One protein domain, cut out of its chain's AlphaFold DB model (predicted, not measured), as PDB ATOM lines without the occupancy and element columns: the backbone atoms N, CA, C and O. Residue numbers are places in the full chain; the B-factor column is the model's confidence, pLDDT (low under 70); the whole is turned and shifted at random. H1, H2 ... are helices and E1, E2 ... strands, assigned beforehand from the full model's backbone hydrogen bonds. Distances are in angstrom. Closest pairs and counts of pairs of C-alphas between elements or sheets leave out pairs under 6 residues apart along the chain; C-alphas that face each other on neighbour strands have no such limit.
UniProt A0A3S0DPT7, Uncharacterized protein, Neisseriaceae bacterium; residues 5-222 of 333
ATOM      1  N   ARG A   5     147.931 111.282 142.459       80.56
ATOM      2  CA  ARG A   5     147.176 110.045 142.702       80.56
ATOM      3  C   ARG A   5     145.680 110.325 142.820       80.56
ATOM      4  O   ARG A   5     144.887 109.582 142.251       80.56
ATOM      5  N   ILE A   6     145.288 111.393 143.522       80.19
ATOM      6  CA  ILE A   6     143.869 111.751 143.701       80.19
ATOM      7  C   ILE A   6     143.271 112.201 142.366       80.19
ATOM      8  O   ILE A   6     142.187 111.753 142.002       80.19
ATOM      9  N   LYS A   7     144.009 113.008 141.588       81.94
ATOM     10  CA  LYS A   7     143.615 113.352 140.212       81.94
ATOM     11  C   LYS A   7     143.372 112.101 139.373       81.94
ATOM     12  O   LYS A   7     142.334 111.989 138.731       81.94
ATOM     13  N   ARG A   8     144.307 111.145 139.402       85.25
ATOM     14  CA  ARG A   8     144.189 109.914 138.616       85.25
ATOM     15  C   ARG A   8     142.986 109.073 139.033       85.25
ATOM     16  O   ARG A   8     142.246 108.649 138.155       85.25
ATOM     17  N   ARG A   9     142.764 108.887 140.339       85.94
ATOM     18  CA  ARG A   9     141.576 108.197 140.872       85.94
ATOM     19  C   ARG A   9     140.284 108.833 140.376       85.94
ATOM     20  O   ARG A   9     139.361 108.127 139.999       85.94
ATOM     21  N   PHE A  10     140.241 110.159 140.322       86.50
ATOM     22  CA  PHE A  10     139.069 110.870 139.842       86.50
ATOM     23  C   PHE A  10     138.813 110.666 138.342       86.50
ATOM     24  O   PHE A  10     137.677 110.430 137.940       86.50
ATOM     25  N   GLU A  11     139.856 110.710 137.512       87.62
ATOM     26  CA  GLU A  11     139.737 110.404 136.077       87.62
ATOM     27  C   GLU A  11     139.319 108.947 135.833       87.62
ATOM     28  O   GLU A  11     138.490 108.652 134.971       87.62
ATOM     29  N   ASP A  12     139.842 108.032 136.642       87.88
ATOM     30  CA  ASP A  12     139.443 106.631 136.644       87.88
ATOM     31  C   ASP A  12     137.971 106.459 137.053       87.88
ATOM     32  O   ASP A  12     137.231 105.716 136.402       87.88
ATOM     33  N   PHE A  13     137.508 107.196 138.064       88.69
ATOM     34  CA  PHE A  13     136.114 107.200 138.504       88.69
ATOM     35  C   PHE A  13     135.169 107.774 137.441       88.69
ATOM     36  O   PHE A  13     134.124 107.182 137.169       88.69
ATOM     37  N   LYS A  14     135.547 108.867 136.763       87.81
ATOM     38  CA  LYS A  14     134.801 109.410 135.609       87.81
ATOM     39  C   LYS A  14     134.590 108.357 134.526       87.81
ATOM     40  O   LYS A  14     133.490 108.227 133.990       87.81
ATOM     41  N   LYS A  15     135.653 107.616 134.193       86.38
ATOM     42  CA  LYS A  15     135.650 106.660 133.080       86.38
ATOM     43  C   LYS A  15     134.958 105.344 133.439       86.38
ATOM     44  O   LYS A  15     134.219 104.806 132.617       86.38
ATOM     45  N   TYR A  16     135.179 104.832 134.651       86.00
ATOM     46  CA  TYR A  16     134.815 103.461 135.031       86.00
ATOM     47  C   TYR A  16     133.920 103.346 136.267       86.00
ATOM     48  O   TYR A  16     133.296 102.301 136.465       86.00
ATOM     49  N   GLY A  17     133.820 104.398 137.079       87.69
ATOM     50  CA  GLY A  17     133.072 104.391 138.338       87.69
ATOM     51  C   GLY A  17     131.580 104.118 138.155       87.69
ATOM     52  O   GLY A  17     130.945 103.535 139.032       87.69
ATOM     53  N   PHE A  18     131.017 104.444 136.986       87.94
ATOM     54  CA  PHE A  18     129.613 104.187 136.679       87.94
ATOM     55  C   PHE A  18     129.416 103.406 135.379       87.94
ATOM     56  O   PHE A  18     129.649 103.916 134.285       87.94
ATOM     57  N   LYS A  19     128.842 102.199 135.477       83.56
ATOM     58  CA  LYS A  19     128.225 101.515 134.327       83.56
ATOM     59  C   LYS A  19     126.786 102.018 134.194       83.56
ATOM     60  O   LYS A  19     125.856 101.479 134.798       83.56
ATOM     61  N   ASN A  20     126.631 103.122 133.469       71.00
ATOM     62  CA  ASN A  20     125.376 103.863 133.388       71.00
ATOM     63  C   ASN A  20     124.617 103.631 132.070       71.00
ATOM     64  O   ASN A  20     125.185 103.251 131.048       71.00
ATOM     65  N   ASP A  21     123.313 103.888 132.103       65.38
ATOM     66  CA  ASP A  21     122.483 104.095 130.925       65.38
ATOM     67  C   ASP A  21     122.443 105.595 130.615       65.38
ATOM     68  O   ASP A  21     122.032 106.385 131.467       65.38
ATOM     69  N   LEU A  22     122.825 105.995 129.399       69.81
ATOM     70  CA  LEU A  22     122.805 107.402 128.975       69.81
ATOM     71  C   LEU A  22     121.403 108.038 129.062       69.81
ATOM     72  O   LEU A  22     121.280 109.258 129.096       69.81
ATOM     73  N   SER A  23     120.337 107.234 129.153       71.38
ATOM     74  CA  SER A  23     118.965 107.722 129.347       71.38
ATOM     75  C   SER A  23     118.644 108.201 130.771       71.38
ATOM     76  O   SER A  23     117.604 108.832 130.982       71.38
ATOM     77  N   LYS A  24     119.485 107.912 131.774       76.81
ATOM     78  CA  LYS A  24     119.233 108.286 133.175       76.81
ATOM     79  C   LYS A  24     120.003 109.549 133.544       76.81
ATOM     80  O   LYS A  24     121.216 109.596 133.377       76.81
ATOM     81  N   LYS A  25     119.306 110.547 134.095       84.50
ATOM     82  CA  LYS A  25     119.944 111.740 134.670       84.50
ATOM     83  C   LYS A  25     120.548 111.395 136.026       84.50
ATOM     84  O   LYS A  25     119.828 110.910 136.900       84.50
ATOM     85  N   ILE A  26     121.837 111.657 136.196       88.25
ATOM     86  CA  ILE A  26     122.548 111.484 137.467       88.25
ATOM     87  C   ILE A  26     123.028 112.850 137.921       88.25
ATOM     88  O   ILE A  26     123.608 113.581 137.130       88.25
ATOM     89  N   LYS A  27     122.811 113.176 139.194       92.38
ATOM     90  CA  LYS A  27     123.407 114.353 139.817       92.38
ATOM     91  C   LYS A  27     124.489 113.915 140.793       92.38
ATOM     92  O   LYS A  27     124.203 113.120 141.686       92.38
ATOM     93  N   ILE A  28     125.705 114.425 140.622       91.69
ATOM     94  CA  ILE A  28     126.834 114.150 141.513       91.69
ATOM     95  C   ILE A  28     127.212 115.430 142.241       91.69
ATOM     96  O   ILE A  28     127.390 116.477 141.625       91.69
ATOM     97  N   PHE A  29     127.373 115.315 143.555       93.19
ATOM     98  CA  PHE A  29     127.875 116.389 144.392       93.19
ATOM     99  C   PHE A  29     129.289 116.059 144.872       93.19
ATOM    100  O   PHE A  29     129.478 115.129 145.656       93.19
ATOM    101  N   PHE A  30     130.279 116.843 144.452       90.50
ATOM    102  CA  PHE A  30     131.652 116.730 144.936       90.50
ATOM    103  C   PHE A  30     131.891 117.645 146.127       90.50
ATOM    104  O   PHE A  30     131.720 118.861 146.048       90.50
ATOM    105  N   MET A  31     132.304 117.049 147.243       91.06
ATOM    106  CA  MET A  31     132.577 117.769 148.481       91.06
ATOM    107  C   MET A  31     134.021 118.269 148.508       91.06
ATOM    108  O   MET A  31     134.948 117.510 148.793       91.06
ATOM    109  N   ALA A  32     134.217 119.557 148.240       90.56
ATOM    110  CA  ALA A  32     135.521 120.212 148.242       90.56
ATOM    111  C   ALA A  32     135.803 120.929 149.574       90.56
ATOM    112  O   ALA A  32     134.899 121.364 150.291       90.56
ATOM    113  N   SER A  33     137.081 121.038 149.920       91.81
ATOM    114  CA  SER A  33     137.557 121.883 151.018       91.81
ATOM    115  C   SER A  33     137.806 123.309 150.514       91.81
ATOM    116  O   SER A  33     138.129 123.512 149.345       91.81
ATOM    117  N   HIS A  34     137.689 124.296 151.400       90.81
ATOM    118  CA  HIS A  34     137.927 125.719 151.128       90.81
ATOM    119  C   HIS A  34     139.332 126.043 150.595       90.81
ATOM    120  O   HIS A  34     139.539 127.120 150.047       90.81
ATOM    121  N   ASP A  35     140.301 125.149 150.785       90.50
ATOM    122  CA  ASP A  35     141.680 125.298 150.318       90.50
ATOM    123  C   ASP A  35     141.953 124.594 148.977       90.50
ATOM    124  O   ASP A  35     143.088 124.599 148.493       90.50
ATOM    125  N   ASN A  36     140.935 124.000 148.343       88.62
ATOM    126  CA  ASN A  36     141.037 123.562 146.955       88.62
ATOM    127  C   ASN A  36     141.035 124.781 146.017       88.62
ATOM    128  O   ASN A  36     140.251 125.709 146.205       88.62
ATOM    129  N   LYS A  37     141.911 124.788 145.002       87.75
ATOM    130  CA  LYS A  37     141.968 125.890 144.034       87.75
ATOM    131  C   LYS A  37     140.787 125.785 143.080       87.75
ATOM    132  O   LYS A  37     140.438 124.686 142.661       87.75
ATOM    133  N   GLU A  38     140.235 126.927 142.690       86.88
ATOM    134  CA  GLU A  38     139.110 127.013 141.753       86.88
ATOM    135  C   GLU A  38     139.385 126.266 140.440       86.88
ATOM    136  O   GLU A  38     138.549 125.487 139.996       86.88
ATOM    137  N   GLU A  39     140.594 126.402 139.889       87.38
ATOM    138  CA  GLU A  39     141.032 125.686 138.683       87.38
ATOM    139  C   GLU A  39     140.876 124.163 138.812       87.38
ATOM    140  O   GLU A  39     140.343 123.517 137.912       87.38
ATOM    141  N   ASP A  40     141.269 123.592 139.960       84.75
ATOM    142  CA  ASP A  40     141.114 122.155 140.196       84.75
ATOM    143  C   ASP A  40     139.633 121.762 140.230       84.75
ATOM    144  O   ASP A  40     139.265 120.707 139.726       84.75
ATOM    145  N   LEU A  41     138.780 122.594 140.836       86.69
ATOM    146  CA  LEU A  41     137.346 122.326 140.958       86.69
ATOM    147  C   LEU A  41     136.637 122.383 139.602       86.69
ATOM    148  O   LEU A  41     135.720 121.597 139.365       86.69
ATOM    149  N   GLU A  42     137.066 123.281 138.718       87.00
ATOM    150  CA  GLU A  42     136.560 123.362 137.348       87.00
ATOM    151  C   GLU A  42     137.021 122.174 136.499       87.00
ATOM    152  O   GLU A  42     136.248 121.656 135.690       87.00
ATOM    153  N   ASP A  43     138.233 121.662 136.717       84.94
ATOM    154  CA  ASP A  43     138.697 120.434 136.062       84.94
ATOM    155  C   ASP A  43     137.894 119.194 136.491       84.94
ATOM    156  O   ASP A  43     137.628 118.306 135.671       84.94
ATOM    157  N   LEU A  44     137.410 119.142 137.740       82.81
ATOM    158  CA  LEU A  44     136.547 118.046 138.203       82.81
ATOM    159  C   LEU A  44     135.217 117.978 137.430       82.81
ATOM    160  O   LEU A  44     134.658 116.893 137.282       82.81
ATOM    161  N   LYS A  45     134.718 119.100 136.904       85.94
ATOM    162  CA  LYS A  45     133.445 119.160 136.163       85.94
ATOM    163  C   LYS A  45     133.571 118.738 134.696       85.94
ATOM    164  O   LYS A  45     132.560 118.541 134.028       85.94
ATOM    165  N   LYS A  46     134.791 118.586 134.176       88.50
ATOM    166  CA  LYS A  46     135.051 118.237 132.768       88.50
ATOM    167  C   LYS A  46     135.086 116.722 132.558       88.50
ATOM    168  O   LYS A  46     135.466 115.979 133.456       88.50
ATOM    169  N   GLY A  47     134.767 116.270 131.345       85.94
ATOM    170  CA  GLY A  47     134.955 114.873 130.922       85.94
ATOM    171  C   GLY A  47     133.870 113.889 131.373       85.94
ATOM    172  O   GLY A  47     134.036 112.687 131.194       85.94
ATOM    173  N   TRP A  48     132.766 114.380 131.939       88.06
ATOM    174  CA  TRP A  48     131.590 113.566 132.248       88.06
ATOM    175  C   TRP A  48     130.692 113.391 131.021       88.06
ATOM    176  O   TRP A  48     130.655 114.249 130.140       88.06
ATOM    177  N   TYR A  49     129.935 112.293 130.980       83.81
ATOM    178  CA  TYR A  49     128.877 112.116 129.984       83.81
ATOM    179  C   TYR A  49     127.769 113.167 130.169       83.81
ATOM    180  O   TYR A  49     127.476 113.571 131.291       83.81
ATOM    181  N   GLU A  50     127.107 113.565 129.078       85.69
ATOM    182  CA  GLU A  50     126.115 114.661 129.057       85.69
ATOM    183  C   GLU A  50     124.930 114.474 130.021       85.69
ATOM    184  O   GLU A  50     124.269 115.436 130.405       85.69
ATOM    185  N   ASN A  51     124.632 113.235 130.413       86.25
ATOM    186  CA  ASN A  51     123.548 112.914 131.337       86.25
ATOM    187  C   ASN A  51     123.927 113.060 132.824       86.25
ATOM    188  O   ASN A  51     123.077 112.812 133.688       86.25
ATOM    189  N   PHE A  52     125.168 113.447 133.124       89.88
ATOM    190  CA  PHE A  52     125.630 113.763 134.470       89.88
ATOM    191  C   PHE A  52     125.593 115.273 134.718       89.88
ATOM    192  O   PHE A  52     126.212 116.056 134.004       89.88
ATOM    193  N   ASP A  53     124.891 115.665 135.774       91.38
ATOM    194  CA  ASP A  53     124.897 117.009 136.341       91.38
ATOM    195  C   ASP A  53     125.880 117.040 137.516       91.38
ATOM    196  O   ASP A  53     125.708 116.309 138.496       91.38
ATOM    197  N   ILE A  54     126.941 117.833 137.397       91.75
ATOM    198  CA  ILE A  54     128.044 117.856 138.359       91.75
ATOM    199  C   ILE A  54     128.027 119.167 139.130       91.75
ATOM    200  O   ILE A  54     128.241 120.240 138.567       91.75
ATOM    201  N   GLU A  55     127.869 119.070 140.446       91.69
ATOM    202  CA  GLU A  55     127.959 120.210 141.350       91.69
ATOM    203  C   GLU A  55     129.106 120.032 142.338       91.69
ATOM    204  O   GLU A  55     129.273 118.985 142.959       91.69
ATOM    205  N   THR A  56     129.885 121.090 142.528       91.00
ATOM    206  CA  THR A  56     130.935 121.127 143.546       91.00
ATOM    207  C   THR A  56     130.449 121.963 144.719       91.00
ATOM    208  O   THR A  56     130.104 123.131 144.548       91.00
ATOM    209  N   VAL A  57     130.462 121.388 145.919       92.31
ATOM    210  CA  VAL A  57     130.140 122.088 147.165       92.31
ATOM    211  C   VAL A  57     131.441 122.370 147.903       92.31
ATOM    212  O   VAL A  57     132.089 121.458 148.417       92.31
ATOM    213  N   VAL A  58     131.827 123.644 147.953       93.25
ATOM    214  CA  VAL A  58     132.994 124.094 148.717       93.25
ATOM    215  C   VAL A  58     132.587 124.292 150.173       93.25
ATOM    216  O   VAL A  58     131.693 125.074 150.489       93.25
ATOM    217  N   THR A  59     133.249 123.567 151.065       94.38
ATOM    218  CA  THR A  59     132.963 123.561 152.504       94.38
ATOM    219  C   THR A  59     134.103 124.221 153.286       94.38
ATOM    220  O   THR A  59     135.250 124.195 152.838       94.38
ATOM    221  N   PRO A  60     133.858 124.745 154.499       94.38
ATOM    222  CA  PRO A  60     134.922 125.290 155.344       94.38
ATOM    223  C   PRO A  60     135.843 124.208 155.942       94.38
ATOM    224  O   PRO A  60     136.767 124.530 156.684       94.38
ATOM    225  N   HIS A  61     135.635 122.927 155.623       93.88
ATOM    226  CA  HIS A  61     136.259 121.800 156.312       93.88
ATOM    227  C   HIS A  61     137.268 121.068 155.431       93.88
ATOM    228  O   HIS A  61     136.989 120.782 154.270       93.88
ATOM    229  N   LYS A  62     138.409 120.677 156.013       90.56
ATOM    230  CA  LYS A  62     139.398 119.822 155.333       90.56
ATOM    231  C   LYS A  62     139.055 118.333 155.426       90.56
ATOM    232  O   LYS A  62     139.227 117.595 154.462       90.56
ATOM    233  N   HIS A  63     138.576 117.887 156.588       90.88
ATOM    234  CA  HIS A  63     138.323 116.472 156.859       90.88
ATOM    235  C   HIS A  63     137.072 115.967 156.125       90.88
ATOM    236  O   HIS A  63     136.006 116.569 156.249       90.88
ATOM    237  N   VAL A  64     137.175 114.839 155.408       88.19
ATOM    238  CA  VAL A  64     136.103 114.308 154.542       88.19
ATOM    239  C   VAL A  64     134.772 114.112 155.272       88.19
ATOM    240  O   VAL A  64     133.748 114.584 154.783       88.19
ATOM    241  N   ALA A  65     134.800 113.536 156.479       88.00
ATOM    242  CA  ALA A  65     133.603 113.344 157.298       88.00
ATOM    243  C   ALA A  65     132.873 114.670 157.570       88.00
ATOM    244  O   ALA A  65     131.665 114.768 157.364       88.00
ATOM    245  N   CYS A  66     133.603 115.727 157.944       93.12
ATOM    246  CA  CYS A  66     133.022 117.045 158.191       93.12
ATOM    247  C   CYS A  66     132.426 117.660 156.921       93.12
ATOM    248  O   CYS A  66     131.374 118.290 156.994       93.12
ATOM    249  N   ARG A  67     133.054 117.457 155.752       92.94
ATOM    250  CA  ARG A  67     132.519 117.957 154.473       92.94
ATOM    251  C   ARG A  67     131.166 117.322 154.139       92.94
ATOM    252  O   ARG A  67     130.234 118.032 153.773       92.94
ATOM    253  N   ILE A  68     131.035 116.009 154.337       91.75
ATOM    254  CA  ILE A  68     129.773 115.283 154.121       91.75
ATOM    255  C   ILE A  68     128.690 115.761 155.103       91.75
ATOM    256  O   ILE A  68     127.565 116.046 154.696       91.75
ATOM    257  N   MET A  69     129.019 115.940 156.387       94.44
ATOM    258  CA  MET A  69     128.043 116.461 157.358       94.44
ATOM    259  C   MET A  69     127.618 117.897 157.049       94.44
ATOM    260  O   MET A  69     126.448 118.244 157.206       94.44
ATOM    261  N   HIS A  70     128.541 118.714 156.540       95.25
ATOM    262  CA  HIS A  70     128.245 120.062 156.072       95.25
ATOM    263  C   HIS A  70     127.270 120.070 154.894       95.25
ATOM    264  O   HIS A  70     126.392 120.936 154.828       95.25
ATOM    265  N   TYR A  71     127.373 119.097 153.988       94.38
ATOM    266  CA  TYR A  71     126.381 118.909 152.937       94.38
ATOM    267  C   TYR A  71     125.002 118.597 153.515       94.38
ATOM    268  O   TYR A  71     124.038 119.309 153.222       94.38
ATOM    269  N   TYR A  72     124.906 117.595 154.392       94.56
ATOM    270  CA  TYR A  72     123.621 117.216 154.980       94.56
ATOM    271  C   TYR A  72     122.983 118.345 155.797       94.56
ATOM    272  O   TYR A  72     121.763 118.518 155.768       94.56
ATOM    273  N   SER A  73     123.790 119.153 156.485       94.38
ATOM    274  CA  SER A  73     123.280 120.232 157.328       94.38
ATOM    275  C   SER A  73     122.835 121.472 156.539       94.38
ATOM    276  O   SER A  73     121.883 122.132 156.960       94.38
ATOM    277  N   ASN A  74     123.469 121.790 155.401       94.81
ATOM    278  CA  ASN A  74     123.225 123.050 154.677       94.81
ATOM    279  C   ASN A  74     122.565 122.877 153.304       94.81
ATOM    280  O   ASN A  74     121.736 123.701 152.927       94.81
ATOM    281  N   TYR A  75     122.909 121.823 152.565       94.25
ATOM    282  CA  TYR A  75     122.591 121.693 151.136       94.25
ATOM    283  C   TYR A  75     121.588 120.581 150.830       94.25
ATOM    284  O   TYR A  75     121.073 120.517 149.715       94.25
ATOM    285  N   LEU A  76     121.266 119.723 151.806       93.06
ATOM    286  CA  LEU A  76     120.305 118.644 151.608       93.06
ATOM    287  C   LEU A  76     118.949 119.175 151.116       93.06
ATOM    288  O   LEU A  76     118.233 119.857 151.861       93.06
ATOM    289  N   ASN A  77     118.598 118.782 149.890       94.62
ATOM    290  CA  ASN A  77     117.298 118.975 149.262       94.62
ATOM    291  C   ASN A  77     116.673 117.600 148.945       94.62
ATOM    292  O   ASN A  77     117.089 116.974 147.969       94.62
ATOM    293  N   PRO A  78     115.692 117.130 149.735       93.88
ATOM    294  CA  PRO A  78     115.025 115.841 149.526       93.88
ATOM    295  C   PRO A  78     114.142 115.749 148.274       93.88
ATOM    296  O   PRO A  78     113.656 114.672 147.964       93.88
ATOM    297  N   GLU A  79     113.880 116.845 147.560       92.56
ATOM    298  CA  GLU A  79     113.003 116.839 146.374       92.56
ATOM    299  C   GLU A  79     113.791 116.762 145.052       92.56
ATOM    300  O   GLU A  79     113.217 116.839 143.969       92.56
ATOM    301  N   SER A  80     115.120 116.611 145.117       91.69
ATOM    302  CA  SER A  80     115.995 116.608 143.937       91.69
ATOM    303  C   SER A  80     116.185 115.235 143.283       91.69
ATOM    304  O   SER A  80     116.597 115.178 142.124       91.69
ATOM    305  N   ALA A  81     115.910 114.135 143.991       94.06
ATOM    306  CA  ALA A  81     116.105 112.779 143.484       94.06
ATOM    307  C   ALA A  81     115.158 111.764 144.143       94.06
ATOM    308  O   ALA A  81     114.691 111.957 145.262       94.06
ATOM    309  N   ARG A  82     114.918 110.635 143.462       94.94
ATOM    310  CA  ARG A  82     114.192 109.482 144.037       94.94
ATOM    311  C   ARG A  82     115.055 108.701 145.033       94.94
ATOM    312  O   ARG A  82     114.572 108.241 146.062       94.94
ATOM    313  N   TRP A  83     116.336 108.562 144.711       95.62
ATOM    314  CA  TRP A  83     117.304 107.771 145.460       95.62
ATOM    315  C   TRP A  83     118.574 108.589 145.658       95.62
ATOM    316  O   TRP A  83     119.059 109.218 144.717       95.62
ATOM    317  N   TYR A  84     119.101 108.568 146.877       95.94
ATOM    318  CA  TYR A  84     120.318 109.262 147.282       95.94
ATOM    319  C   TYR A  84     121.383 108.226 147.589       95.94
ATOM    320  O   TYR A  84     121.114 107.290 148.340       95.94
ATOM    321  N   ILE A  85     122.573 108.398 147.016       93.56
ATOM    322  CA  ILE A  85     123.680 107.466 147.200       93.56
ATOM    323  C   ILE A  85     124.877 108.210 147.786       93.56
ATOM    324  O   ILE A  85     125.260 109.257 147.268       93.56
ATOM    325  N   GLN A  86     125.451 107.665 148.857       92.50
ATOM    326  CA  GLN A  86     126.778 108.037 149.351       92.50
ATOM    327  C   GLN A  86     127.720 106.880 149.026       92.50
ATOM    328  O   GLN A  86     127.404 105.744 149.376       92.50
ATOM    329  N   MET A  87     128.826 107.171 148.344       89.94
ATOM    330  CA  MET A  87     129.876 106.215 147.980       89.94
ATOM    331  C   MET A  87     131.219 106.942 147.849       89.94
ATOM    332  O   MET A  87     131.229 108.161 147.642       89.94
ATOM    333  N   ASP A  88     132.309 106.188 147.905       87.69
ATOM    334  CA  ASP A  88     133.672 106.696 147.734       87.69
ATOM    335  C   ASP A  88     134.108 106.732 146.258       87.69
ATOM    336  O   ASP A  88     133.559 106.025 145.406       87.69
ATOM    337  N   GLU A  89     135.111 107.555 145.937       86.38
ATOM    338  CA  GLU A  89     135.596 107.747 144.563       86.38
ATOM    339  C   GLU A  89     136.417 106.573 144.004       86.38
ATOM    340  O   GLU A  89     136.732 106.557 142.817       86.38
ATOM    341  N   ASP A  90     136.770 105.588 144.826       87.81
ATOM    342  CA  ASP A  90     137.410 104.330 144.419       87.81
ATOM    343  C   ASP A  90     136.406 103.168 144.326       87.81
ATOM    344  O   ASP A  90     136.754 101.995 144.473       87.81
ATOM    345  N   SER A  91     135.148 103.499 144.032       89.69
ATOM    346  CA  SER A  91     134.075 102.535 143.789       89.69
ATOM    347  C   SER A  91     133.764 102.348 142.305       89.69
ATOM    348  O   SER A  91     133.905 103.267 141.497       89.69
ATOM    349  N   MET A  92     133.210 101.186 141.950       89.62
ATOM    350  CA  MET A  92     132.505 100.983 140.679       89.62
ATOM    351  C   MET A  92     131.063 100.543 140.939       89.62
ATOM    352  O   MET A  92     130.817  99.628 141.721       89.62
ATOM    353  N   THR A  93     130.101 101.182 140.270       90.94
ATOM    354  CA  THR A  93     128.668 100.923 140.452       90.94
ATOM    355  C   THR A  93     127.932 100.798 139.117       90.94
ATOM    356  O   THR A  93     127.998 101.670 138.246       90.94
ATOM    357  N   ASN A  94     127.139  99.738 138.959       89.38
ATOM    358  CA  ASN A  94     126.249  99.546 137.818       89.38
ATOM    359  C   ASN A  94     124.909 100.250 138.060       89.38
ATOM    360  O   ASN A  94     123.906  99.630 138.417       89.38
ATOM    361  N   ILE A  95     124.903 101.571 137.858       89.06
ATOM    362  CA  ILE A  95     123.741 102.428 138.123       89.06
ATOM    363  C   ILE A  95     122.527 102.019 137.287       89.06
ATOM    364  O   ILE A  95     121.403 102.061 137.787       89.06
ATOM    365  N   LYS A  96     122.727 101.568 136.040       86.25
ATOM    366  CA  LYS A  96     121.623 101.129 135.173       86.25
ATOM    367  C   LYS A  96     120.805 100.019 135.828       86.25
ATOM    368  O   LYS A  96     119.581 100.122 135.918       86.25
ATOM    369  N   LEU A  97     121.478  98.954 136.258       87.81
ATOM    370  CA  LEU A  97     120.805  97.820 136.884       87.81
ATOM    371  C   LEU A  97     120.373  98.122 138.311       87.81
ATOM    372  O   LEU A  97     119.328  97.634 138.727       87.81
ATOM    373  N   LEU A  98     121.120  98.962 139.027       91.38
ATOM    374  CA  LEU A  98     120.736  99.395 140.362       91.38
ATOM    375  C   LEU A  98     119.385 100.105 140.340       91.38
ATOM    376  O   LEU A  98     118.486  99.724 141.077       91.38
ATOM    377  N   ILE A  99     119.212 101.089 139.455       90.00
ATOM    378  CA  ILE A  99     117.937 101.799 139.318       90.00
ATOM    379  C   ILE A  99     116.830 100.852 138.867       90.00
ATOM    380  O   ILE A  99     115.733 100.936 139.404       90.00
ATOM    381  N   LYS A 100     117.108  99.936 137.930       89.19
ATOM    382  CA  LYS A 100     116.129  98.921 137.520       89.19
ATOM    383  C   LYS A 100     115.644  98.111 138.726       89.19
ATOM    384  O   LYS A 100     114.444  98.005 138.931       89.19
ATOM    385  N   LYS A 101     116.568  97.597 139.536       91.50
ATOM    386  CA  LYS A 101     116.246  96.784 140.710       91.50
ATOM    387  C   LYS A 101     115.508  97.584 141.782       91.50
ATOM    388  O   LYS A 101     114.530  97.103 142.339       91.50
ATOM    389  N   LEU A 102     115.939  98.822 142.026       93.62
ATOM    390  CA  LEU A 102     115.247  99.733 142.934       93.62
ATOM    391  C   LEU A 102     113.814 100.012 142.470       93.62
ATOM    392  O   LEU A 102     112.918  99.995 143.299       93.62
ATOM    393  N   ASP A 103     113.600 100.228 141.170       91.44
ATOM    394  CA  ASP A 103     112.279 100.487 140.585       91.44
ATOM    395  C   ASP A 103     111.374  99.234 140.564       91.44
ATOM    396  O   ASP A 103     110.153  99.369 140.575       91.44
ATOM    397  N   GLU A 104     111.951  98.027 140.518       93.56
ATOM    398  CA  GLU A 104     111.219  96.750 140.523       93.56
ATOM    399  C   GLU A 104     110.831  96.287 141.937       93.56
ATOM    400  O   GLU A 104     109.761  95.707 142.116       93.56
ATOM    401  N   GLU A 105     111.690  96.522 142.933       94.06
ATOM    402  CA  GLU A 105     111.545  95.952 144.280       94.06
ATOM    403  C   GLU A 105     111.112  96.969 145.350       94.06
ATOM    404  O   GLU A 105     110.618  96.560 146.402       94.06
ATOM    405  N   TYR A 106     111.279  98.277 145.119       95.88
ATOM    406  CA  TYR A 106     111.083  99.302 146.149       95.88
ATOM    407  C   TYR A 106     110.346 100.541 145.622       95.88
ATOM    408  O   TYR A 106     110.469 100.933 144.464       95.88
ATOM    409  N   ASP A 107     109.636 101.238 146.512       96.56
ATOM    410  CA  ASP A 107     109.112 102.579 146.242       96.56
ATOM    411  C   ASP A 107     109.919 103.640 147.007       96.56
ATOM    412  O   ASP A 107     109.959 103.662 148.232       96.56
ATOM    413  N   HIS A 108     110.537 104.579 146.289       96.06
ATOM    414  CA  HIS A 108     111.211 105.750 146.865       96.06
ATOM    415  C   HIS A 108     110.350 106.618 147.806       96.06
ATOM    416  O   HIS A 108     110.897 107.431 148.559       96.06
ATOM    417  N   LYS A 109     109.019 106.487 147.744       97.12
ATOM    418  CA  LYS A 109     108.069 107.163 148.642       97.12
ATOM    419  C   LYS A 109     107.912 106.468 149.996       97.12
ATOM    420  O   LYS A 109     107.384 107.083 150.924       97.12
ATOM    421  N   ASP A 110     108.392 105.236 150.119       97.81
ATOM    422  CA  ASP A 110     108.441 104.477 151.363       97.81
ATOM    423  C   ASP A 110     109.805 104.616 152.056       97.81
ATOM    424  O   ASP A 110     110.734 105.261 151.569       97.81
ATOM    425  N   LEU A 111     109.917 104.041 153.254       97.88
ATOM    426  CA  LEU A 111     111.045 104.259 154.153       97.88
ATOM    427  C   LEU A 111     112.147 103.214 153.979       97.88
ATOM    428  O   LEU A 111     112.243 102.271 154.763       97.88
ATOM    429  N   TYR A 112     113.017 103.426 152.994       97.56
ATOM    430  CA  TYR A 112     114.164 102.550 152.753       97.56
ATOM    431  C   TYR A 112     115.500 103.259 152.964       97.56
ATOM    432  O   TYR A 112     115.746 104.331 152.397       97.56
ATOM    433  N   GLN A 113     116.372 102.613 153.734       96.50
ATOM    434  CA  GLN A 113     117.807 102.854 153.738       96.50
ATOM    435  C   GLN A 113     118.527 101.507 153.702       96.50
ATOM    436  O   GLN A 113     118.250 100.632 154.522       96.50
ATOM    437  N   MET A 114     119.429 101.337 152.741       95.50
ATOM    438  CA  MET A 114     120.058 100.052 152.454       95.50
ATOM    439  C   MET A 114     121.558 100.185 152.202       95.50
ATOM    440  O   MET A 114     122.042 101.226 151.752       95.50
ATOM    441  N   THR A 115     122.277  99.103 152.473       94.88
ATOM    442  CA  THR A 115     123.708  98.940 152.187       94.88
ATOM    443  C   THR A 115     124.031  97.487 151.837       94.88
ATOM    444  O   THR A 115     123.177  96.622 151.993       94.88
ATOM    445  N   GLY A 116     125.246  97.182 151.385       91.88
ATOM    446  CA  GLY A 116     125.742  95.811 151.295       91.88
ATOM    447  C   GLY A 116     126.127  95.215 152.648       91.88
ATOM    448  O   GLY A 116     125.816  94.055 152.914       91.88
ATOM    449  N   VAL A 117     126.787  95.990 153.513       91.94
ATOM    450  CA  VAL A 117     127.366  95.498 154.774       91.94
ATOM    451  C   VAL A 117     127.156  96.519 155.887       91.94
ATOM    452  O   VAL A 117     127.449  97.699 155.718       91.94
ATOM    453  N   LEU A 118     126.676  96.043 157.038       91.56
ATOM    454  CA  LEU A 118     126.618  96.809 158.281       91.56
ATOM    455  C   LEU A 118     127.793  96.436 159.181       91.56
ATOM    456  O   LEU A 118     128.103  95.257 159.359       91.56
ATOM    457  N   LEU A 119     128.417  97.447 159.772       89.44
ATOM    458  CA  LEU A 119     129.520  97.314 160.705       89.44
ATOM    459  C   LEU A 119     129.155  97.932 162.053       89.44
ATOM    460  O   LEU A 119     128.528  98.989 162.142       89.44
ATOM    461  N   LYS A 120     129.629  97.281 163.116       87.44
ATOM    462  CA  LYS A 120     129.568  97.783 164.490       87.44
ATOM    463  C   LYS A 120     130.954  98.239 164.905       87.44
ATOM    464  O   LYS A 120     131.727  97.461 165.460       87.44
ATOM    465  N   GLN A 121     131.280  99.495 164.619       84.81
ATOM    466  CA  GLN A 121     132.519 100.106 165.093       84.81
ATOM    467  C   GLN A 121     132.170 101.181 166.123       84.81
ATOM    468  O   GLN A 121     131.543 102.183 165.788       84.81
ATOM    469  N   PRO A 122     132.497 100.972 167.408       82.75
ATOM    470  CA  PRO A 122     132.239 101.982 168.413       82.75
ATOM    471  C   PRO A 122     133.140 103.192 168.171       82.75
ATOM    472  O   PRO A 122     134.358 103.067 168.066       82.75
ATOM    473  N   SER A 123     132.526 104.368 168.160       87.19
ATOM    474  CA  SER A 123     133.206 105.650 168.076       87.19
ATOM    475  C   SER A 123     132.984 106.435 169.371       87.19
ATOM    476  O   SER A 123     131.859 106.554 169.871       87.19
ATOM    477  N   ILE A 124     134.067 106.987 169.920       88.81
ATOM    478  CA  ILE A 124     133.992 107.815 171.131       88.81
ATOM    479  C   ILE A 124     133.388 109.178 170.789       88.81
ATOM    480  O   ILE A 124     132.604 109.719 171.578       88.81
ATOM    481  N   THR A 125     133.741 109.736 169.631       89.44
ATOM    482  CA  THR A 125     133.227 111.029 169.176       89.44
ATOM    483  C   THR A 125     131.724 110.952 168.928       89.44
ATOM    484  O   THR A 125     130.977 111.762 169.479       89.44
ATOM    485  N   GLU A 126     131.257 109.931 168.209       90.62
ATOM    486  CA  GLU A 126     129.837 109.693 167.949       90.62
ATOM    487  C   GLU A 126     129.061 109.487 169.243       90.62
ATOM    488  O   GLU A 126     128.054 110.161 169.466       90.62
ATOM    489  N   LYS A 127     129.568 108.647 170.154       91.44
ATOM    490  CA  LYS A 127     128.956 108.457 171.472       91.44
ATOM    491  C   LYS A 127     128.755 109.790 172.195       91.44
ATOM    492  O   LYS A 127     127.653 110.073 172.658       91.44
ATOM    493  N   ARG A 128     129.789 110.634 172.259       91.69
ATOM    494  CA  ARG A 128     129.725 111.942 172.937       91.69
ATOM    495  C   ARG A 128     128.765 112.914 172.258       91.69
ATOM    496  O   ARG A 128     128.094 113.683 172.949       91.69
ATOM    497  N   ILE A 129     128.706 112.920 170.927       92.75
ATOM    498  CA  ILE A 129     127.755 113.755 170.184       92.75
ATOM    499  C   ILE A 129     126.334 113.285 170.491       92.75
ATOM    500  O   ILE A 129     125.522 114.092 170.943       92.75
ATOM    501  N   LEU A 130     126.049 111.990 170.323       93.12
ATOM    502  CA  LEU A 130     124.732 111.404 170.573       93.12
ATOM    503  C   LEU A 130     124.272 111.597 172.022       93.12
ATOM    504  O   LEU A 130     123.109 111.922 172.253       93.12
ATOM    505  N   GLU A 131     125.169 111.468 173.002       93.56
ATOM    506  CA  GLU A 131     124.890 111.781 174.408       93.56
ATOM    507  C   GLU A 131     124.383 113.218 174.582       93.56
ATOM    508  O   GLU A 131     123.359 113.436 175.232       93.56
ATOM    509  N   LYS A 132     125.053 114.194 173.956       94.00
ATOM    510  CA  LYS A 132     124.690 115.617 174.048       94.00
ATOM    511  C   LYS A 132     123.337 115.948 173.422       94.00
ATOM    512  O   LYS A 132     122.692 116.890 173.869       94.00
ATOM    513  N   ILE A 133     122.907 115.195 172.411       94.62
ATOM    514  CA  ILE A 133     121.618 115.409 171.730       94.62
ATOM    515  C   ILE A 133     120.505 114.461 172.213       94.62
ATOM    516  O   ILE A 133     119.441 114.403 171.603       94.62
ATOM    517  N   GLY A 134     120.718 113.750 173.328       94.44
ATOM    518  CA  GLY A 134     119.675 112.974 174.013       94.44
ATOM    519  C   GLY A 134     119.568 111.500 173.610       94.44
ATOM    520  O   GLY A 134     118.607 110.835 173.986       94.44
ATOM    521  N   PHE A 135     120.556 110.964 172.893       93.88
ATOM    522  CA  PHE A 135     120.598 109.573 172.418       93.88
ATOM    523  C   PHE A 135     121.661 108.721 173.132       93.88
ATOM    524  O   PHE A 135     122.110 107.712 172.592       93.88
ATOM    525  N   LYS A 136     122.034 109.082 174.370       89.62
ATOM    526  CA  LYS A 136     122.997 108.338 175.209       89.62
ATOM    527  C   LYS A 136     122.750 106.822 175.216       89.62
ATOM    528  O   LYS A 136     123.683 106.046 175.039       89.62
ATOM    529  N   GLY A 137     121.481 106.422 175.334       88.31
ATOM    530  CA  GLY A 137     121.072 105.018 175.426       88.31
ATOM    531  C   GLY A 137     121.447 104.140 174.230       88.31
ATOM    532  O   GLY A 137     121.397 102.921 174.337       88.31
ATOM    533  N   TRP A 138     121.838 104.716 173.089       90.44
ATOM    534  CA  TRP A 138     122.266 103.930 171.925       90.44
ATOM    535  C   TRP A 138     123.626 103.256 172.111       90.44
ATOM    536  O   TRP A 138     123.906 102.299 171.403       90.44
ATOM    537  N   TYR A 139     124.443 103.728 173.054       86.19
ATOM    538  CA  TYR A 139     125.757 103.158 173.374       86.19
ATOM    539  C   TYR A 139     125.798 102.459 174.742       86.19
ATOM    540  O   TYR A 139     126.873 102.057 175.184       86.19
ATOM    541  N   ASP A 140     124.653 102.323 175.421       83.75
ATOM    542  CA  ASP A 140     124.547 101.601 176.700       83.75
ATOM    543  C   ASP A 140     124.455 100.070 176.498       83.75
ATOM    544  O   ASP A 140     124.570  99.306 177.453       83.75
ATOM    545  N   GLY A 141     124.278  99.621 175.250       78.31
ATOM    546  CA  GLY A 141     124.303  98.219 174.829       78.31
ATOM    547  C   GLY A 141     125.185  98.030 173.595       78.31
ATOM    548  O   GLY A 141     126.347  98.431 173.586       78.31
ATOM    549  N   GLU A 142     124.637  97.432 172.538       78.31
ATOM    550  CA  GLU A 142     125.349  97.340 171.263       78.31
ATOM    551  C   GLU A 142     125.385  98.702 170.552       78.31
ATOM    552  O   GLU A 142     124.332  99.341 170.424       78.31
ATOM    553  N   PRO A 143     126.564  99.150 170.076       82.94
ATOM    554  CA  PRO A 143     126.681 100.416 169.372       82.94
ATOM    555  C   PRO A 143     125.835 100.406 168.090       82.94
ATOM    556  O   PRO A 143     125.606  99.342 167.507       82.94
ATOM    557  N   PRO A 144     125.357 101.580 167.640       85.94
ATOM    558  CA  PRO A 144     124.641 101.700 166.377       85.94
ATOM    559  C   PRO A 144     125.482 101.208 165.196       85.94
ATOM    560  O   PRO A 144     126.688 101.445 165.134       85.94
ATOM    561  N   ASP A 145     124.814 100.546 164.252       88.69
ATOM    562  CA  ASP A 145     125.432 100.134 162.999       88.69
ATOM    563  C   ASP A 145     125.709 101.344 162.095       88.69
ATOM    564  O   ASP A 145     124.939 102.312 162.061       88.69
ATOM    565  N   HIS A 146     126.759 101.242 161.289       88.94
ATOM    566  CA  HIS A 146     126.974 102.069 160.103       88.94
ATOM    567  C   HIS A 146     127.143 101.155 158.885       88.94
ATOM    568  O   HIS A 146     127.568 100.008 159.009       88.94
ATOM    569  N   ALA A 147     126.766 101.626 157.705       88.50
ATOM    570  CA  ALA A 147     127.139 100.982 156.463       88.50
ATOM    571  C   ALA A 147     128.611 101.154 156.128       88.50
ATOM    572  O   ALA A 147     129.195 102.222 156.303       88.50
ATOM    573  N   TYR A 148     129.136 100.093 155.538       87.38
ATOM    574  CA  TYR A 148     130.443 100.043 154.927       87.38
ATOM    575  C   TYR A 148     130.344 100.455 153.450       87.38
ATOM    576  O   TYR A 148     129.609  99.827 152.682       87.38
ATOM    577  N   GLU A 149     131.068 101.512 153.078       85.69
ATOM    578  CA  GLU A 149     131.355 101.996 151.711       85.69
ATOM    579  C   GLU A 149     130.195 102.526 150.850       85.69
ATOM    580  O   GLU A 149     130.399 103.423 150.032       85.69
ATOM    581  N   ILE A 150     128.962 102.045 151.034       90.62
ATOM    582  CA  ILE A 150     127.803 102.527 150.269       90.62
ATOM    583  C   ILE A 150     126.523 102.612 151.100       90.62
ATOM    584  O   ILE A 150     126.157 101.684 151.826       90.62
ATOM    585  N   TYR A 151     125.784 103.708 150.910       90.75
ATOM    586  CA  TYR A 151     124.399 103.859 151.361       90.75
ATOM    587  C   TYR A 151     123.501 104.220 150.198       90.75
ATOM    588  O   TYR A 151     123.821 105.136 149.447       90.75
ATOM    589  N   ILE A 152     122.324 103.605 150.134       95.69
ATOM    590  CA  ILE A 152     121.221 104.079 149.300       95.69
ATOM    591  C   ILE A 152     120.061 104.443 150.207       95.69
ATOM    592  O   ILE A 152     119.608 103.636 151.017       95.69
ATOM    593  N   THR A 153     119.578 105.670 150.068       97.19
ATOM    594  CA  THR A 153     118.499 106.214 150.888       97.19
ATOM    595  C   THR A 153     117.377 106.719 149.992       97.19
ATOM    596  O   THR A 153     117.602 107.465 149.039       97.19
ATOM    597  N   SER A 154     116.158 106.283 150.286       98.00
ATOM    598  CA  SER A 154     114.941 106.728 149.602       98.00
ATOM    599  C   SER A 154     114.640 108.204 149.865       98.00
ATOM    600  O   SER A 154     114.998 108.767 150.907       98.00
ATOM    601  N   GLN A 155     113.921 108.821 148.930       97.88
ATOM    602  CA  GLN A 155     113.455 110.199 149.037       97.88
ATOM    603  C   GLN A 155     112.710 110.469 150.355       97.88
ATOM    604  O   GLN A 155     112.982 111.457 151.044       97.88
ATOM    605  N   ALA A 156     111.793 109.576 150.741       98.31
ATOM    606  CA  ALA A 156     110.981 109.749 151.941       98.31
ATOM    607  C   ALA A 156     111.810 109.743 153.236       98.31
ATOM    608  O   ALA A 156     111.514 110.504 154.163       98.31
ATOM    609  N   VAL A 157     112.879 108.942 153.301       98.25
ATOM    610  CA  VAL A 157     113.804 108.946 154.446       98.25
ATOM    611  C   VAL A 157     114.597 110.247 154.491       98.25
ATOM    612  O   VAL A 157     114.660 110.872 155.550       98.25
ATOM    613  N   MET A 158     115.130 110.711 153.354       98.19
ATOM    614  CA  MET A 158     115.853 111.990 153.297       98.19
ATOM    615  C   MET A 158     114.973 113.164 153.735       98.19
ATOM    616  O   MET A 158     115.445 114.054 154.443       98.19
ATOM    617  N   LYS A 159     113.684 113.140 153.378       98.31
ATOM    618  CA  LYS A 159     112.700 114.131 153.823       98.31
ATOM    619  C   LYS A 159     112.523 114.123 155.338       98.31
ATOM    620  O   LYS A 159     112.667 115.162 155.974       98.31
ATOM    621  N   ARG A 160     112.326 112.945 155.941       98.44
ATOM    622  CA  ARG A 160     112.238 112.823 157.407       98.44
ATOM    623  C   ARG A 160     113.502 113.303 158.109       98.44
ATOM    624  O   ARG A 160     113.400 113.986 159.122       98.44
ATOM    625  N   ILE A 161     114.677 112.953 157.583       98.25
ATOM    626  CA  ILE A 161     115.967 113.404 158.123       98.25
ATOM    627  C   ILE A 161     116.059 114.932 158.072       98.25
ATOM    628  O   ILE A 161     116.426 115.550 159.071       98.25
ATOM    629  N   LYS A 162     115.689 115.546 156.942       97.69
ATOM    630  CA  LYS A 162     115.710 117.004 156.765       97.69
ATOM    631  C   LYS A 162     114.776 117.726 157.740       97.69
ATOM    632  O   LYS A 162     115.171 118.747 158.299       97.69
ATOM    633  N   ASP A 163     113.581 117.184 157.961       97.44
ATOM    634  CA  ASP A 163     112.554 117.783 158.824       97.44
ATOM    635  C   ASP A 163     112.806 117.522 160.324       97.44
ATOM    636  O   ASP A 163     112.211 118.157 161.199       97.44
ATOM    637  N   CYS A 164     113.713 116.600 160.658       97.88
ATOM    638  CA  CYS A 164     114.039 116.251 162.034       97.88
ATOM    639  C   CYS A 164     115.077 117.208 162.639       97.88
ATOM    640  O   CYS A 164     116.265 117.186 162.306       97.88
ATOM    641  N   LYS A 165     114.650 117.992 163.640       97.00
ATOM    642  CA  LYS A 165     115.531 118.912 164.384       97.00
ATOM    643  C   LYS A 165     116.764 118.216 164.973       97.00
ATOM    644  O   LYS A 165     117.852 118.786 164.935       97.00
ATOM    645  N   ALA A 166     116.605 117.001 165.503       97.12
ATOM    646  CA  ALA A 166     117.710 116.248 166.095       97.12
ATOM    647  C   ALA A 166     118.772 115.864 165.052       97.12
ATOM    648  O   ALA A 166     119.961 116.010 165.323       97.12
ATOM    649  N   CYS A 167     118.362 115.464 163.843       97.50
ATOM    650  CA  CYS A 167     119.286 115.178 162.743       97.50
ATOM    651  C   CYS A 167     120.064 116.431 162.326       97.50
ATOM    652  O   CYS A 167     121.283 116.385 162.185       97.50
ATOM    653  N   GLY A 168     119.384 117.576 162.201       96.81
ATOM    654  CA  GLY A 168     120.046 118.848 161.901       96.81
ATOM    655  C   GLY A 168     121.079 119.247 162.964       96.81
ATOM    656  O   GLY A 168     122.191 119.652 162.625       96.81
ATOM    657  N   GLN A 169     120.743 119.084 164.250       97.06
ATOM    658  CA  GLN A 169     121.673 119.318 165.363       97.06
ATOM    659  C   GLN A 169     122.864 118.358 165.324       97.06
ATOM    660  O   GLN A 169     124.002 118.792 165.497       97.06
ATOM    661  N   TYR A 170     122.605 117.077 165.061       96.56
ATOM    662  CA  TYR A 170     123.626 116.047 164.936       96.56
ATOM    663  C   TYR A 170     124.651 116.394 163.848       96.56
ATOM    664  O   TYR A 170     125.842 116.495 164.149       96.56
ATOM    665  N   PHE A 171     124.200 116.673 162.619       96.06
ATOM    666  CA  PHE A 171     125.097 117.023 161.514       96.06
ATOM    667  C   PHE A 171     125.921 118.277 161.823       96.06
ATOM    668  O   PHE A 171     127.139 118.265 161.661       96.06
ATOM    669  N   LYS A 172     125.284 119.328 162.358       95.31
ATOM    670  CA  LYS A 172     125.977 120.568 162.742       95.31
ATOM    671  C   LYS A 172     127.034 120.360 163.815       95.31
ATOM    672  O   LYS A 172     128.081 120.998 163.766       95.31
ATOM    673  N   MET A 173     126.775 119.493 164.788       94.75
ATOM    674  CA  MET A 173     127.767 119.171 165.808       94.75
ATOM    675  C   MET A 173     128.908 118.339 165.238       94.75
ATOM    676  O   MET A 173     130.060 118.619 165.555       94.75
ATOM    677  N   ARG A 174     128.611 117.347 164.393       92.38
ATOM    678  CA  ARG A 174     129.617 116.446 163.820       92.38
ATOM    679  C   ARG A 174     130.630 117.165 162.927       92.38
ATOM    680  O   ARG A 174     131.784 116.746 162.886       92.38
ATOM    681  N   GLU A 175     130.235 118.273 162.297       93.19
ATOM    682  CA  GLU A 175     131.140 119.181 161.572       93.19
ATOM    683  C   GLU A 175     132.307 119.707 162.432       93.19
ATOM    684  O   GLU A 175     133.356 120.039 161.885       93.19
ATOM    685  N   LEU A 176     132.153 119.771 163.760       90.75
ATOM    686  CA  LEU A 176     133.159 120.314 164.684       90.75
ATOM    687  C   LEU A 176     134.255 119.312 165.078       90.75
ATOM    688  O   LEU A 176     135.196 119.696 165.769       90.75
ATOM    689  N   PHE A 177     134.127 118.046 164.675       90.69
ATOM    690  CA  PHE A 177     134.988 116.950 165.122       90.69
ATOM    691  C   PHE A 177     135.677 116.294 163.918       90.69
ATOM    692  O   PHE A 177     135.107 115.397 163.305       90.69
ATOM    693  N   PRO A 178     136.868 116.744 163.497       84.94
ATOM    694  CA  PRO A 178     137.552 116.252 162.300       84.94
ATOM    695  C   PRO A 178     138.286 114.922 162.539       84.94
ATOM    696  O   PRO A 178     139.420 114.749 162.098       84.94
ATOM    697  N   GLU A 179     137.658 113.993 163.251       81.06
ATOM    698  CA  GLU A 179     138.166 112.647 163.500       81.06
ATOM    699  C   GLU A 179     137.225 111.587 162.916       81.06
ATOM    700  O   GLU A 179     136.058 111.874 162.644       81.06
ATOM    701  N   GLU A 180     137.733 110.356 162.789       75.69
ATOM    702  CA  GLU A 180     136.972 109.136 162.466       75.69
ATOM    703  C   GLU A 180     136.247 109.140 161.102       75.69
ATOM    704  O   GLU A 180     136.322 110.082 160.312       75.69
ATOM    705  N   HIS A 181     135.559 108.040 160.797       72.62
ATOM    706  CA  HIS A 181     134.889 107.818 159.518       72.62
ATOM    707  C   HIS A 181     133.568 108.608 159.421       72.62
ATOM    708  O   HIS A 181     132.868 108.831 160.411       72.62
ATOM    709  N   GLY A 182     133.252 109.104 158.219       74.94
ATOM    710  CA  GLY A 182     132.048 109.907 157.944       74.94
ATOM    711  C   GLY A 182     130.820 109.091 157.543       74.94
ATOM    712  O   GLY A 182     129.729 109.640 157.393       74.94
ATOM    713  N   ASP A 183     130.994 107.789 157.371       80.38
ATOM    714  CA  ASP A 183     129.954 106.812 157.071       80.38
ATOM    715  C   ASP A 183     128.871 106.754 158.161       80.38
ATOM    716  O   ASP A 183     127.692 106.744 157.832       80.38
ATOM    717  N   HIS A 184     129.222 106.842 159.444       86.25
ATOM    718  CA  HIS A 184     128.279 106.751 160.568       86.25
ATOM    719  C   HIS A 184     127.082 107.713 160.478       86.25
ATOM    720  O   HIS A 184     125.969 107.383 160.904       86.25
ATOM    721  N   GLY A 185     127.290 108.915 159.933       89.12
ATOM    722  CA  GLY A 185     126.359 110.011 160.166       89.12
ATOM    723  C   GLY A 185     124.980 109.835 159.546       89.12
ATOM    724  O   GLY A 185     123.976 110.139 160.199       89.12
ATOM    725  N   LEU A 186     124.888 109.306 158.324       92.06
ATOM    726  CA  LEU A 186     123.583 109.107 157.685       92.06
ATOM    727  C   LEU A 186     122.806 107.945 158.330       92.06
ATOM    728  O   LEU A 186     121.583 108.021 158.453       92.06
ATOM    729  N   CYS A 187     123.515 106.918 158.807       92.38
ATOM    730  CA  CYS A 187     122.952 105.792 159.553       92.38
ATOM    731  C   CYS A 187     122.349 106.253 160.893       92.38
ATOM    732  O   CYS A 187     121.201 105.943 161.228       92.38
ATOM    733  N   HIS A 188     123.094 107.069 161.647       93.88
ATOM    734  CA  HIS A 188     122.605 107.662 162.892       93.88
ATOM    735  C   HIS A 188     121.381 108.547 162.656       93.88
ATOM    736  O   HIS A 188     120.382 108.420 163.368       93.88
ATOM    737  N   ALA A 189     121.426 109.410 161.637       95.62
ATOM    738  CA  ALA A 189     120.315 110.291 161.304       95.62
ATOM    739  C   ALA A 189     119.040 109.514 160.937       95.62
ATOM    740  O   ALA A 189     117.963 109.838 161.436       95.62
ATOM    741  N   ALA A 190     119.151 108.449 160.142       95.81
ATOM    742  CA  ALA A 190     118.016 107.587 159.826       95.81
ATOM    743  C   ALA A 190     117.418 106.930 161.079       95.81
ATOM    744  O   ALA A 190     116.200 106.969 161.288       95.81
ATOM    745  N   ARG A 191     118.261 106.427 161.989       95.06
ATOM    746  CA  ARG A 191     117.795 105.833 163.251       95.06
ATOM    747  C   ARG A 191     117.073 106.851 164.142       95.06
ATOM    748  O   ARG A 191     116.105 106.487 164.819       95.06
ATOM    749  N   MET A 192     117.470 108.129 164.120       96.19
ATOM    750  CA  MET A 192     116.773 109.197 164.863       96.19
ATOM    751  C   MET A 192     115.333 109.361 164.370       96.19
ATOM    752  O   MET A 192     114.434 109.591 165.179       96.19
ATOM    753  N   VAL A 193     115.100 109.160 163.070       97.06
ATOM    754  CA  VAL A 193     113.770 109.206 162.437       97.06
ATOM    755  C   VAL A 193     113.086 107.837 162.338       97.06
ATOM    756  O   VAL A 193     112.106 107.685 161.606       97.06
ATOM    757  N   LYS A 194     113.561 106.861 163.127       96.12
ATOM    758  CA  LYS A 194     113.018 105.495 163.238       96.12
ATOM    759  C   LYS A 194     113.087 104.688 161.940       96.12
ATOM    760  O   LYS A 194     112.240 103.836 161.696       96.12
ATOM    761  N   VAL A 195     114.109 104.949 161.135       96.38
ATOM    762  CA  VAL A 195     114.453 104.163 159.951       96.38
ATOM    763  C   VAL A 195     115.719 103.381 160.273       96.38
ATOM    764  O   VAL A 195     116.702 103.956 160.735       96.38
ATOM    765  N   TYR A 196     115.677 102.068 160.078       93.44
ATOM    766  CA  TYR A 196     116.803 101.179 160.345       93.44
ATOM    767  C   TYR A 196     117.394 100.726 159.017       93.44
ATOM    768  O   TYR A 196     116.665 100.227 158.159       93.44
ATOM    769  N   THR A 197     118.701 100.908 158.854       94.06
ATOM    770  CA  THR A 197     119.418 100.427 157.675       94.06
ATOM    771  C   THR A 197     119.372  98.907 157.628       94.06
ATOM    772  O   THR A 197     119.620  98.250 158.639       94.06
ATOM    773  N   PHE A 198     119.086  98.345 156.460       93.88
ATOM    774  CA  PHE A 198     119.144  96.904 156.227       93.88
ATOM    775  C   PHE A 198     120.168  96.557 155.146       93.88
ATOM    776  O   PHE A 198     120.575  97.403 154.345       93.88
ATOM    777  N   THR A 199     120.604  95.300 155.127       94.56
ATOM    778  CA  THR A 199     121.559  94.807 154.136       94.56
ATOM    779  C   THR A 199     120.852  94.293 152.883       94.56
ATOM    780  O   THR A 199     119.776  93.703 152.940       94.56
ATOM    781  N   SER A 200     121.463  94.527 151.728       92.00
ATOM    782  CA  SER A 200     121.010  94.111 150.406       92.00
ATOM    783  C   SER A 200     122.169  93.452 149.669       92.00
ATOM    784  O   SER A 200     123.199  94.078 149.428       92.00
ATOM    785  N   ASN A 201     121.989  92.196 149.257       85.69
ATOM    786  CA  ASN A 201     123.065  91.389 148.664       85.69
ATOM    787  C   ASN A 201     123.673  92.018 147.399       85.69
ATOM    788  O   ASN A 201     124.857  91.850 147.128       85.69
ATOM    789  N   PHE A 202     122.876  92.781 146.648       88.62
ATOM    790  CA  PHE A 202     123.320  93.404 145.401       88.62
ATOM    791  C   PHE A 202     124.196  94.647 145.588       88.62
ATOM    792  O   PHE A 202     124.722  95.162 144.606       88.62
ATOM    793  N   LEU A 203     124.369  95.127 146.820       90.12
ATOM    794  CA  LEU A 203     125.221  96.273 147.157       90.12
ATOM    795  C   LEU A 203     126.530  95.861 147.835       90.12
ATOM    796  O   LEU A 203     127.176  96.707 148.441       90.12
ATOM    797  N   SER A 204     126.903  94.579 147.798       83.62
ATOM    798  CA  SER A 204     128.087  94.085 148.508       83.62
ATOM    799  C   SER A 204     129.360  94.844 148.090       83.62
ATOM    800  O   SER A 204     129.814  94.649 146.966       83.62
ATOM    801  N   PRO A 205     129.993  95.642 148.974       80.19
ATOM    802  CA  PRO A 205     131.240  96.339 148.647       80.19
ATOM    803  C   PRO A 205     132.412  95.368 148.447       80.19
ATOM    804  O   PRO A 205     133.384  95.689 147.775       80.19
ATOM    805  N   ASN A 206     132.279  94.148 148.979       80.81
ATOM    806  CA  ASN A 206     133.271  93.078 148.907       80.81
ATOM    807  C   ASN A 206     133.067  92.150 147.700       80.81
ATOM    808  O   ASN A 206     133.665  91.070 147.660       80.81
ATOM    809  N   ALA A 207     132.179  92.504 146.764       74.56
ATOM    810  CA  ALA A 207     132.018  91.738 145.536       74.56
ATOM    811  C   ALA A 207     133.369  91.620 144.834       74.56
ATOM    812  O   ALA A 207     134.147  92.572 144.779       74.56
ATOM    813  N   LYS A 208     133.674  90.453 144.279       73.75
ATOM    814  CA  LYS A 208     134.884  90.331 143.466       73.75
ATOM    815  C   LYS A 208     134.653  91.044 142.144       73.75
ATOM    816  O   LYS A 208     133.544  91.028 141.619       73.75
ATOM    817  N   PHE A 209     135.707  91.598 141.547       73.75
ATOM    818  CA  PHE A 209     135.580  92.307 140.269       73.75
ATOM    819  C   PHE A 209     134.901  91.455 139.183       73.75
ATOM    820  O   PHE A 209     134.078  91.953 138.425       73.75
ATOM    821  N   LEU A 210     135.196  90.152 139.150       64.75
ATOM    822  CA  LEU A 210     134.560  89.197 138.242       64.75
ATOM    823  C   LEU A 210     133.063  89.039 138.476       64.75
ATOM    824  O   LEU A 210     132.291  89.014 137.520       64.75
ATOM    825  N   GLU A 211     132.681  88.924 139.745       67.88
ATOM    826  CA  GLU A 211     131.286  88.835 140.149       67.88
ATOM    827  C   GLU A 211     130.588  90.130 139.728       67.88
ATOM    828  O   GLU A 211     129.667  90.064 138.941       67.88
ATOM    829  N   TYR A 212     131.114  91.309 140.060       73.81
ATOM    830  CA  TYR A 212     130.563  92.590 139.592       73.81
ATOM    831  C   TYR A 212     130.446  92.710 138.054       73.81
ATOM    832  O   TYR A 212     129.464  93.242 137.527       73.81
ATOM    833  N   TYR A 213     131.461  92.259 137.312       68.12
ATOM    834  CA  TYR A 213     131.536  92.488 135.868       68.12
ATOM    835  C   TYR A 213     130.659  91.522 135.056       68.12
ATOM    836  O   TYR A 213     130.048  91.937 134.065       68.12
ATOM    837  N   VAL A 214     130.612  90.246 135.457       61.34
ATOM    838  CA  VAL A 214     129.916  89.160 134.739       61.34
ATOM    839  C   VAL A 214     128.602  88.804 135.416       61.34
ATOM    840  O   VAL A 214     127.593  88.598 134.738       61.34
ATOM    841  N   ASP A 215     128.618  88.724 136.744       59.72
ATOM    842  CA  ASP A 215     127.468  88.368 137.557       59.72
ATOM    843  C   ASP A 215     126.742  89.628 138.045       59.72
ATOM    844  O   ASP A 215     126.996  90.208 139.102       59.72
ATOM    845  N   TYR A 216     125.749  90.036 137.264       66.62
ATOM    846  CA  TYR A 216     124.884  91.178 137.554       66.62
ATOM    847  C   TYR A 216     124.087  91.080 138.875       66.62
ATOM    848  O   TYR A 216     123.273  91.960 139.159       66.62
ATOM    849  N   ASN A 217     124.311  90.048 139.689       71.19
ATOM    850  CA  ASN A 217     123.867  89.974 141.074       71.19
ATOM    851  C   ASN A 217     124.529  91.020 141.982       71.19
ATOM    852  O   ASN A 217     123.880  91.452 142.935       71.19
ATOM    853  N   TYR A 218     125.762  91.453 141.690       83.00
ATOM    854  CA  TYR A 218     126.476  92.476 142.462       83.00
ATOM    855  C   TYR A 218     126.633  93.758 141.650       83.00
ATOM    856  O   TYR A 218     127.215  93.775 140.568       83.00
ATOM    857  N   LEU A 219     126.088  94.854 142.169       88.50
ATOM    858  CA  LEU A 219     125.948  96.116 141.443       88.50
ATOM    859  C   LEU A 219     126.909  97.197 141.931       88.50
ATOM    860  O   LEU A 219     126.905  98.290 141.371       88.50
ATOM    861  N   HIS A 220     127.715  96.897 142.946       90.50
ATOM    862  CA  HIS A 220     128.689  97.796 143.543       90.50
ATOM    863  C   HIS A 220     129.929  97.003 143.978       90.50
ATOM    864  O   HIS A 220     129.805  95.839 144.351       90.50
ATOM    865  N   ILE A 221     131.099  97.629 143.910       87.38
ATOM    866  CA  ILE A 221     132.380  97.130 144.421       87.38
ATOM    867  C   ILE A 221     133.213  98.333 144.877       87.38
ATOM    868  O   ILE A 221     133.151  99.393 144.245       87.38
ATOM    869  N   HIS A 222     133.982  98.161 145.951       87.56
ATOM    870  CA  HIS A 222     134.819  99.201 146.554       87.56
ATOM    871  C   HIS A 222     136.318  98.839 146.505       87.56
ATOM    872  O   HIS A 222     136.691  97.730 146.114       87.56
TER     873      HIS A 222
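This is residues 5 to 222 of the 333 residues of an uncharacterized protein of Neisseriaceae bacterium (UniProt A0A3S0DPT7). Two small sheets share one rounded body: a long two-strand ribbon, E1 and E2, at one side, between H2 and H3, and a short three-strand sheet, E3, E5 and E4, near the middle, grazed by H7 and H9. H8 packs on both H3 and H9, the three making a triangle, H5 packs on H8 with H6 beyond it, and H4 and H10 sit at the body's edge, touching no helix. The printed part has 218 residues with ten named helices and five named strands, in the order H1 E1 H2 E2 H3 E3 H4 E4 H5 H6 E5 H7 H8 H9 H10; the ribbon is parallel, the other sheet, E3 E5 E4, antiparallel, and the class mixed. It is compact, with a radius of gyration of the C-alphas of 17.1 A and spans of 45 by 42 by 31 A.

Start at H1, residues 5 to 16, which is close to but not clearly touching H2, residues 38 to 44: the closest C-alphas, those of Phe 10 and Leu 44, are 7.8 A apart. E1, residues 26 to 33, and E2, residues 52 to 59, are parallel at 22 degrees, with N 28 and O 53 2.8 A apart; E1, H2, E2 are a strand-helix-strand unit, two parallel neighbour strands with a helix between, its crossover right-handed. Next find H3, residues 64 to 74, whose Arg 67 has its C-alpha 6.0 A from that of Met 31 in E1. E3, residues 83 to 87, is an edge strand, antiparallel to the inner strand E5, residues 150 to 154, with N 153 and O 84 2.8 A apart. H4, residues 95 to 105, is only just not on this sheet, with 4 pairs of C-alphas within 10 A. E4, residues 113 to 115, is the other edge strand, antiparallel to E5, with N 114 and O 152 2.9 A apart. E3, H4, E4 are a split strand-helix-strand unit, its strands running the same way with E5 between them, and its crossover is left-handed. H5, residues 124 to 132, touches H6, residues 136 to 139, closest at C-alphas 130 and 136, 5.8 A. H7, residues 155 to 163, only grazes the sheet with its residues 155 to 158. H8, residues 165 to 174, is the hub, touching four helices. It touches H3 at a shallow tilt of 32 degrees, opposite ways, closest at C-alphas 69 and 171, 5.1 A; it touches H5 at a tilt of 37 degrees, only just steep, closest at C-alphas 129 and 173, 7.0 A; and it only just touches H7, only at the corner, with 3 pairs of C-alphas within 8 A, closest at C-alphas 161 and 167, 6.0 A. H8 and H9, residues 184 to 192, form a helical hairpin at a shallow tilt of 18 degrees, with C-alphas 167 and 189 closest at 5.2 A. H9 touches H7, about perpendicular at 83 degrees, closest at C-alphas 161 and 189, 6.2 A, and only grazes the sheet with its residues 186 to 191. H10, residues 209 to 214, is apart from H9, H4 and H1, for instance. Every O i to N i+4 pair is within hydrogen-bond range in H1, H2, H3, H4, H5, H7, H8, H9 and H10; H6 is too short for one.

Find C-alpha 5 at (147.176, 110.045, 142.702); from there H1 runs 16.0 A. E1 spans 22.7 A from C-alpha 26 at (122.548, 111.484, 137.467), and E2 21.8 A. H3 spans 15.6 A, H4 15.1 A and H8 14.3 A; H10 ends at C-alpha 214, (129.916, 89.160, 134.739).

The C-alphas of Glu 50 and Asp 140 are the two farthest apart, at 49.4 A. The printed part has no cut, and its one long link is H9 to H10, 16 residues. Near the end, residues 220 to 221 pair with residues 92 to 93, antiparallel. The mean pLDDT of the printed part is 89.1, and residues 21 to 22, 210 to 211 and 213 to 216 are under 70.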